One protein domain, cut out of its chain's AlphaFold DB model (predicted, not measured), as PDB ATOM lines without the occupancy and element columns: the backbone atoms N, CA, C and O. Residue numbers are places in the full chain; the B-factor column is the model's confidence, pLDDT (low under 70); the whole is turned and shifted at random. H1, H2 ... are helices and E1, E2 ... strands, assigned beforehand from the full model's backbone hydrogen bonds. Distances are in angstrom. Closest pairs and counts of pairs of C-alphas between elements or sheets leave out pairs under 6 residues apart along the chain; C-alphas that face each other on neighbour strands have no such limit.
ATOM      1  N   CYS A  47     218.300 188.293 229.967       84.44
ATOM      2  CA  CYS A  47     219.393 187.665 230.682       84.44
ATOM      3  C   CYS A  47     219.196 186.151 230.674       84.44
ATOM      4  O   CYS A  47     218.168 185.656 231.127       84.44
ATOM      5  N   TYR A  48     220.193 185.412 230.198       79.62
ATOM      6  CA  TYR A  48     220.139 183.950 230.191       79.62
ATOM      7  C   TYR A  48     220.032 183.377 231.610       79.62
ATOM      8  O   TYR A  48     219.373 182.371 231.808       79.62
ATOM      9  N   ASN A  49     220.601 184.059 232.609       78.06
ATOM     10  CA  ASN A  49     220.526 183.651 234.013       78.06
ATOM     11  C   ASN A  49     219.142 183.929 234.636       78.06
ATOM     12  O   ASN A  49     218.872 183.505 235.756       78.06
ATOM     13  N   CYS A  50     218.270 184.647 233.914       76.25
ATOM     14  CA  CYS A  50     216.855 184.778 234.246       76.25
ATOM     15  C   CYS A  50     215.987 183.644 233.679       76.25
ATOM     16  O   CYS A  50     214.784 183.630 233.922       76.25
ATOM     17  N   HIS A  51     216.577 182.701 232.943       69.88
ATOM     18  CA  HIS A  51     215.952 181.443 232.563       69.88
ATOM     19  C   HIS A  51     216.625 180.333 233.372       69.88
ATOM     20  O   HIS A  51     217.851 180.240 233.396       69.88
ATOM     21  N   VAL A  52     215.848 179.510 234.069       61.56
ATOM     22  CA  VAL A  52     216.388 178.375 234.830       61.56
ATOM     23  C   VAL A  52     216.096 177.081 234.119       61.56
ATOM     24  O   VAL A  52     214.974 176.852 233.681       61.56
ATOM     25  N   ALA A  53     217.135 176.255 234.046       52.22
ATOM     26  CA  ALA A  53     216.999 174.824 233.879       52.22
ATOM     27  C   ALA A  53     216.462 174.213 235.186       52.22
ATOM     28  O   ALA A  53     216.714 174.744 236.273       52.22
ATOM     29  N   GLU A  54     215.701 173.136 235.029       51.34
ATOM     30  CA  GLU A  54     214.917 172.432 236.048       51.34
ATOM     31  C   GLU A  54     215.661 172.197 237.378       51.34
ATOM     32  O   GLU A  54     216.881 172.016 237.421       51.34
ATOM     33  N   GLY A  55     214.915 172.191 238.490       62.75
ATOM     34  CA  GLY A  55     215.442 171.843 239.817       62.75
ATOM     35  C   GLY A  55     214.996 172.775 240.949       62.75
ATOM     36  O   GLY A  55     213.914 173.354 240.916       62.75
ATOM     37  N   TRP A  56     215.832 172.931 241.989       62.34
ATOM     38  CA  TRP A  56     215.492 173.733 243.185       62.34
ATOM     39  C   TRP A  56     215.135 175.187 242.850       62.34
ATOM     40  O   TRP A  56     214.250 175.766 243.485       62.34
ATOM     41  N   ARG A  57     215.791 175.766 241.832       62.00
ATOM     42  CA  ARG A  57     215.470 177.124 241.406       62.00
ATOM     43  C   ARG A  57     214.056 177.209 240.850       62.00
ATOM     44  O   ARG A  57     213.372 178.127 241.240       62.00
ATOM     45  N   GLU A  58     213.568 176.269 240.050       63.41
ATOM     46  CA  GLU A  58     212.218 176.347 239.461       63.41
ATOM     47  C   GLU A  58     211.106 176.503 240.512       63.41
ATOM     48  O   GLU A  58     210.208 177.323 240.353       63.41
ATOM     49  N   LYS A  59     211.224 175.801 241.647       62.69
ATOM     50  CA  LYS A  59     210.253 175.874 242.754       62.69
ATOM     51  C   LYS A  59     210.280 177.202 243.517       62.69
ATOM     52  O   LYS A  59     209.293 177.560 244.147       62.69
ATOM     53  N   ASN A  60     211.400 177.924 243.466       65.31
ATOM     54  CA  ASN A  60     211.634 179.166 244.210       65.31
ATOM     55  C   ASN A  60     211.948 180.355 243.286       65.31
ATOM     56  O   ASN A  60     212.403 181.404 243.744       65.31
ATOM     57  N   PHE A  61     211.740 180.204 241.975       71.44
ATOM     58  CA  PHE A  61     212.125 181.188 240.975       71.44
ATOM     59  C   PHE A  61     210.923 181.759 240.252       71.44
ATOM     60  O   PHE A  61     210.189 181.065 239.558       71.44
ATOM     61  N   SER A  62     210.814 183.082 240.308       71.06
ATOM     62  CA  SER A  62     209.980 183.832 239.382       71.06
ATOM     63  C   SER A  62     210.858 184.407 238.271       71.06
ATOM     64  O   SER A  62     211.578 185.389 238.483       71.06
ATOM     65  N   THR A  63     210.753 183.835 237.066       72.94
ATOM     66  CA  THR A  63     211.337 184.397 235.830       72.94
ATOM     67  C   THR A  63     210.973 185.874 235.685       72.94
ATOM     68  O   THR A  63     211.826 186.705 235.379       72.94
ATOM     69  N   SER A  64     209.733 186.239 236.026       75.94
ATOM     70  CA  SER A  64     209.237 187.616 235.980       75.94
ATOM     71  C   SER A  64     209.963 188.565 236.939       75.94
ATOM     72  O   SER A  64     210.210 189.714 236.572       75.94
ATOM     73  N   LYS A  65     210.337 188.122 238.149       77.88
ATOM     74  CA  LYS A  65     211.138 188.946 239.074       77.88
ATOM     75  C   LYS A  65     212.546 189.181 238.532       77.88
ATOM     76  O   LYS A  65     213.062 190.293 238.641       77.88
ATOM     77  N   CYS A  66     213.157 188.178 237.907       78.69
ATOM     78  CA  CYS A  66     214.472 188.352 237.298       78.69
ATOM     79  C   CYS A  66     214.418 189.283 236.084       78.69
ATOM     80  O   CYS A  66     215.233 190.196 235.974       78.69
ATOM     81  N   GLU A  67     213.419 189.121 235.216       80.81
ATOM     82  CA  GLU A  67     213.234 189.975 234.040       80.81
ATOM     83  C   GLU A  67     212.935 191.438 234.397       80.81
ATOM     84  O   GLU A  67     213.363 192.336 233.678       80.81
ATOM     85  N   ARG A  68     212.220 191.696 235.502       80.44
ATOM     86  CA  ARG A  68     211.833 193.058 235.912       80.44
ATOM     87  C   ARG A  68     212.826 193.730 236.849       80.44
ATOM     88  O   ARG A  68     213.019 194.935 236.759       80.44
ATOM     89  N   ALA A  69     213.410 192.973 237.771       80.94
ATOM     90  CA  ALA A  69     214.194 193.513 238.880       80.94
ATOM     91  C   ALA A  69     215.610 192.913 238.968       80.94
ATOM     92  O   ALA A  69     216.428 193.383 239.754       80.94
ATOM     93  N   GLY A  70     215.942 191.922 238.129       78.75
ATOM     94  CA  GLY A  70     217.279 191.337 238.072       78.75
ATOM     95  C   GLY A  70     217.621 190.538 239.325       78.75
ATOM     96  O   GLY A  70     218.772 190.575 239.748       78.75
ATOM     97  N   TYR A  71     216.637 189.877 239.940       80.94
ATOM     98  CA  TYR A  71     216.828 189.003 241.101       80.94
ATOM     99  C   TYR A  71     216.774 187.529 240.699       80.94
ATOM    100  O   TYR A  71     215.905 187.121 239.933       80.94
ATOM    101  N   VAL A  72     217.696 186.738 241.240       80.25
ATOM    102  CA  VAL A  72     217.767 185.284 241.084       80.25
ATOM    103  C   VAL A  72     217.872 184.618 242.456       80.25
ATOM    104  O   VAL A  72     218.515 185.161 243.356       80.25
ATOM    105  N   PRO A  73     217.278 183.433 242.636       75.56
ATOM    106  CA  PRO A  73     217.388 182.663 243.850       75.56
ATOM    107  C   PRO A  73     218.816 182.149 243.955       75.56
ATOM    108  O   PRO A  73     219.380 181.538 243.031       75.56
ATOM    109  N   ILE A  74     219.400 182.443 245.101       75.19
ATOM    110  CA  ILE A  74     220.733 182.034 245.495       75.19
ATOM    111  C   ILE A  74     220.607 181.205 246.760       75.19
ATOM    112  O   ILE A  74     219.831 181.512 247.663       75.19
ATOM    113  N   LYS A  75     221.388 180.136 246.815       67.81
ATOM    114  CA  LYS A  75     221.532 179.363 248.036       67.81
ATOM    115  C   LYS A  75     222.622 180.043 248.856       67.81
ATOM    116  O   LYS A  75     223.795 179.995 248.488       67.81
ATOM    117  N   ILE A  76     222.222 180.776 249.888       62.31
ATOM    118  CA  ILE A  76     223.133 181.510 250.764       62.31
ATOM    119  C   ILE A  76     223.523 180.557 251.891       62.31
ATOM    120  O   ILE A  76     222.770 180.342 252.839       62.31
ATOM    121  N   GLY A  77     224.707 179.961 251.769       49.56
ATOM    122  CA  GLY A  77     225.291 179.084 252.784       49.56
ATOM    123  C   GLY A  77     225.363 177.620 252.356       49.56
ATOM    124  O   GLY A  77     224.539 177.134 251.585       49.56
ATOM    125  N   ASP A  86     217.766 179.407 251.750       71.12
ATOM    126  CA  ASP A  86     217.183 179.831 250.491       71.12
ATOM    127  C   ASP A  86     216.982 181.356 250.530       71.12
ATOM    128  O   ASP A  86     216.383 181.883 251.468       71.12
ATOM    129  N   GLY A  87     217.533 182.082 249.554       72.38
ATOM    130  CA  GLY A  87     217.443 183.541 249.492       72.38
ATOM    131  C   GLY A  87     217.297 184.076 248.070       72.38
ATOM    132  O   GLY A  87     217.587 183.391 247.090       72.38
ATOM    133  N   GLU A  88     216.859 185.327 247.945       75.75
ATOM    134  CA  GLU A  88     216.842 186.066 246.679       75.75
ATOM    135  C   GLU A  88     218.040 187.027 246.644       75.75
ATOM    136  O   GLU A  88     218.276 187.786 247.581       75.75
ATOM    137  N   GLY A  89     218.811 186.999 245.559       79.25
ATOM    138  CA  GLY A  89     219.981 187.850 245.370       79.25
ATOM    139  C   GLY A  89     219.948 188.560 244.028       79.25
ATOM    140  O   GLY A  89     219.291 188.119 243.087       79.25
ATOM    141  N   LYS A  90     220.677 189.671 243.914       81.56
ATOM    142  CA  LYS A  90     220.854 190.341 242.624       81.56
ATOM    143  C   LYS A  90     221.616 189.420 241.672       81.56
ATOM    144  O   LYS A  90     222.634 188.832 242.026       81.56
ATOM    145  N   CYS A  91     221.123 189.302 240.448       81.19
ATOM    146  CA  CYS A  91     221.769 188.545 239.393       81.19
ATOM    147  C   CYS A  91     223.080 189.224 239.002       81.19
ATOM    148  O   CYS A  91     223.058 190.291 238.396       81.19
ATOM    149  N   GLY A  92     224.213 188.570 239.255       79.31
ATOM    150  CA  GLY A  92     225.540 189.080 238.888       79.31
ATOM    151  C   GLY A  92     225.801 189.212 237.381       79.31
ATOM    152  O   GLY A  92     226.916 189.516 236.997       79.31
ATOM    153  N   VAL A  93     224.807 188.961 236.520       82.12
ATOM    154  CA  VAL A  93     224.930 189.113 235.062       82.12
ATOM    155  C   VAL A  93     224.138 190.323 234.564       82.12
ATOM    156  O   VAL A  93     224.674 191.175 233.867       82.12
ATOM    157  N   CYS A  94     222.844 190.410 234.888       82.56
ATOM    158  CA  CYS A  94     221.996 191.516 234.422       82.56
ATOM    159  C   CYS A  94     221.855 192.658 235.427       82.56
ATOM    160  O   CYS A  94     221.438 193.749 235.046       82.56
ATOM    161  N   ASN A  95     222.193 192.409 236.689       81.94
ATOM    162  CA  ASN A  95     222.177 193.385 237.774       81.94
ATOM    163  C   ASN A  95     223.604 193.726 238.238       81.94
ATOM    164  O   ASN A  95     223.790 194.313 239.300       81.94
ATOM    165  N   ASP A  96     224.609 193.339 237.448       77.75
ATOM    166  CA  ASP A  96     225.957 193.857 237.617       77.75
ATOM    167  C   ASP A  96     225.969 195.344 237.235       77.75
ATOM    168  O   ASP A  96     225.404 195.741 236.211       77.75
ATOM    169  N   GLY A  97     226.619 196.171 238.054       70.94
ATOM    170  CA  GLY A  97     226.782 197.604 237.805       70.94
ATOM    171  C   GLY A  97     227.555 197.904 236.516       70.94
ATOM    172  O   GLY A  97     227.499 199.026 236.016       70.94
ATOM    173  N   THR A  98     228.232 196.903 235.946       73.62
ATOM    174  CA  THR A  98     228.934 197.003 234.661       73.62
ATOM    175  C   THR A  98     228.043 196.725 233.445       73.62
ATOM    176  O   THR A  98     228.468 196.958 232.314       73.62
ATOM    177  N   ASN A  99     226.799 196.262 233.636       72.88
ATOM    178  CA  ASN A  99     225.926 195.855 232.539       72.88
ATOM    179  C   ASN A  99     225.515 197.053 231.651       72.88
ATOM    180  O   ASN A  99     224.709 197.899 232.063       72.88
ATOM    181  N   PRO A 100     225.950 197.100 230.377       71.88
ATOM    182  CA  PRO A 100     225.674 198.234 229.501       71.88
ATOM    183  C   PRO A 100     224.216 198.292 229.023       71.88
ATOM    184  O   PRO A 100     223.800 199.307 228.465       71.88
ATOM    185  N   ALA A 101     223.408 197.251 229.268       73.62
ATOM    186  CA  ALA A 101     221.969 197.304 229.015       73.62
ATOM    187  C   ALA A 101     221.231 198.263 229.970       73.62
ATOM    188  O   ALA A 101     220.104 198.648 229.653       73.62
ATOM    189  N   LYS A 102     221.846 198.647 231.110       71.00
ATOM    190  CA  LYS A 102     221.303 199.548 232.155       71.00
ATOM    191  C   LYS A 102     219.891 199.193 232.641       71.00
ATOM    192  O   LYS A 102     219.213 200.016 233.249       71.00
ATOM    193  N   LYS A 103     219.427 197.981 232.339       75.94
ATOM    194  CA  LYS A 103     218.089 197.490 232.641       75.94
ATOM    195  C   LYS A 103     218.217 196.152 233.359       75.94
ATOM    196  O   LYS A 103     218.860 195.253 232.805       75.94
ATOM    197  N   PRO A 104     217.606 196.003 234.543       79.19
ATOM    198  CA  PRO A 104     217.537 194.715 235.214       79.19
ATOM    199  C   PRO A 104     216.891 193.671 234.296       79.19
ATOM    200  O   PRO A 104     216.041 194.000 233.471       79.19
ATOM    201  N   GLY A 105     217.348 192.421 234.389       80.75
ATOM    202  CA  GLY A 105     216.809 191.319 233.587       80.75
ATOM    203  C   GLY A 105     217.233 191.296 232.117       80.75
ATOM    204  O   GLY A 105     216.974 190.312 231.424       80.75
ATOM    205  N   MET A 106     217.937 192.324 231.643       85.44
ATOM    206  CA  MET A 106     218.433 192.420 230.272       85.44
ATOM    207  C   MET A 106     219.955 192.423 230.260       85.44
ATOM    208  O   MET A 106     220.594 192.947 231.161       85.44
ATOM    209  N   ILE A 107     220.543 191.860 229.218       86.81
ATOM    210  CA  ILE A 107     221.979 191.879 228.956       86.81
ATOM    211  C   ILE A 107     222.224 192.465 227.575       86.81
ATOM    212  O   ILE A 107     221.351 192.454 226.704       86.81
ATOM    213  N   GLN A 108     223.421 192.979 227.345       87.25
ATOM    214  CA  GLN A 108     223.818 193.370 226.004       87.25
ATOM    215  C   GLN A 108     223.892 192.140 225.103       87.25
ATOM    216  O   GLN A 108     224.349 191.070 225.502       87.25
ATOM    217  N   CYS A 109     223.422 192.285 223.868       86.75
ATOM    218  CA  CYS A 109     223.576 191.229 222.884       86.75
ATOM    219  C   CYS A 109     225.068 191.022 222.610       86.75
ATOM    220  O   CYS A 109     225.713 191.934 222.095       86.75
ATOM    221  N   SER A 110     225.596 189.837 222.911       84.50
ATOM    222  CA  SER A 110     227.000 189.481 222.666       84.50
ATOM    223  C   SER A 110     227.374 189.581 221.185       84.50
ATOM    224  O   SER A 110     228.451 190.063 220.856       84.50
ATOM    225  N   ARG A 111     226.451 189.211 220.288       83.31
ATOM    226  CA  ARG A 111     226.689 189.184 218.837       83.31
ATOM    227  C   ARG A 111     226.875 190.570 218.220       83.31
ATOM    228  O   ARG A 111     227.749 190.753 217.387       83.31
ATOM    229  N   CYS A 112     226.068 191.553 218.621       84.44
ATOM    230  CA  CYS A 112     226.191 192.920 218.099       84.44
ATOM    231  C   CYS A 112     226.796 193.911 219.095       84.44
ATOM    232  O   CYS A 112     226.839 195.099 218.793       84.44
ATOM    233  N   GLN A 113     227.172 193.475 220.301       83.81
ATOM    234  CA  GLN A 113     227.699 194.324 221.376       83.81
ATOM    235  C   GLN A 113     226.868 195.606 221.572       83.81
ATOM    236  O   GLN A 113     227.387 196.718 221.612       83.81
ATOM    237  N   GLY A 114     225.535 195.495 221.607       82.38
ATOM    238  CA  GLY A 114     224.649 196.661 221.763       82.38
ATOM    239  C   GLY A 114     224.452 197.534 220.519       82.38
ATOM    240  O   GLY A 114     223.551 198.367 220.510       82.38
ATOM    241  N   LYS A 115     225.205 197.309 219.436       82.56
ATOM    242  CA  LYS A 115     225.162 198.127 218.212       82.56
ATOM    243  C   LYS A 115     223.940 197.881 217.329       82.56
ATOM    244  O   LYS A 115     223.796 198.569 216.327       82.56
ATOM    245  N   LYS A 116     223.068 196.916 217.666       85.06
ATOM    246  CA  LYS A 116     221.837 196.518 216.933       85.06
ATOM    247  C   LYS A 116     222.063 195.927 215.532       85.06
ATOM    248  O   LYS A 116     221.213 195.197 215.027       85.06
ATOM    249  N   PHE A 117     223.215 196.185 214.932       83.56
ATOM    250  CA  PHE A 117     223.608 195.737 213.605       83.56
ATOM    251  C   PHE A 117     224.963 195.039 213.676       83.56
ATOM    252  O   PHE A 117     225.760 195.304 214.579       83.56
ATOM    253  N   ILE A 118     225.200 194.148 212.726       83.31
ATOM    254  CA  ILE A 118     226.468 193.460 212.521       83.31
ATOM    255  C   ILE A 118     226.932 193.828 211.117       83.31
ATOM    256  O   ILE A 118     226.117 193.924 210.196       83.31
ATOM    257  N   TYR A 119     228.228 194.069 210.982       76.62
ATOM    258  CA  TYR A 119     228.860 194.322 209.698       76.62
ATOM    259  C   TYR A 119     229.553 193.036 209.274       76.62
ATOM    260  O   TYR A 119     230.431 192.558 209.991       76.62
ATOM    261  N   TYR A 120     229.138 192.475 208.147       67.94
ATOM    262  CA  TYR A 120     229.796 191.318 207.551       67.94
ATOM    263  C   TYR A 120     230.660 191.802 206.402       67.94
ATOM    264  O   TYR A 120     230.196 192.597 205.588       67.94
ATOM    265  N   ARG A 121     231.903 191.325 206.304       63.41
ATOM    266  CA  ARG A 121     232.610 191.425 205.027       63.41
ATOM    267  C   ARG A 121     231.960 190.416 204.091       63.41
ATOM    268  O   ARG A 121     231.644 189.305 204.511       63.41
ATOM    269  N   ASN A 122     231.805 190.774 202.823       54.59
ATOM    270  CA  ASN A 122     231.252 189.905 201.775       54.59
ATOM    271  C   ASN A 122     231.958 188.533 201.586       54.59
ATOM    272  O   ASN A 122     231.597 187.812 200.664       54.59
TER     273      ASN A 122
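This is residues 47 to 77 and 86 to 122 of the 126 residues of the protein "Hypothetical protein" of Micromonas pusilla (UniProt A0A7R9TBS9). A two-stranded antiparallel sheet, E1 and E2, with short helices H1 and H2 makes one end of a loop-rich body; residues 117 to 122, with E4, stick out at the other. The 68 printed residues hold two named helices, then four strands, mixed in class, under half in named elements. The whole is loose, radius of gyration of the C-alphas 14.4 A, spanning 50 by 25 by 21 A.

Begin at H1, residues 56 to 60, with 0 of 1 O i to N i+4 and 1 of 2 O i to N i+3 pairs within hydrogen-bond range. In H2, residues 63 to 69, every O i to N i+4 pair is. The closest C-alphas of H2 and E1, residues 71 to 76, are Cys 66 and Val 72, 5.9 A. E2, residues 86 to 90, is antiparallel to E1; look for N 72 and O 89, 2.8 A. E3, residues 106 to 108, and E4, residues 117 to 121, pair with no named strand.

Find C-alpha 56 at (215.492, 173.733, 243.185), where H1 begins. E1 runs 13.8 A, E2 13.6 A; E4 runs 13.2 A to C-alpha 121 at (232.610, 191.425, 205.027).

C-alphas 77 and 86 stand 8.5 A apart across the cut. The E2 to E3 link is long. Residues 51 to 60, 75 to 77 and 120 to 122 have pLDDT under 70.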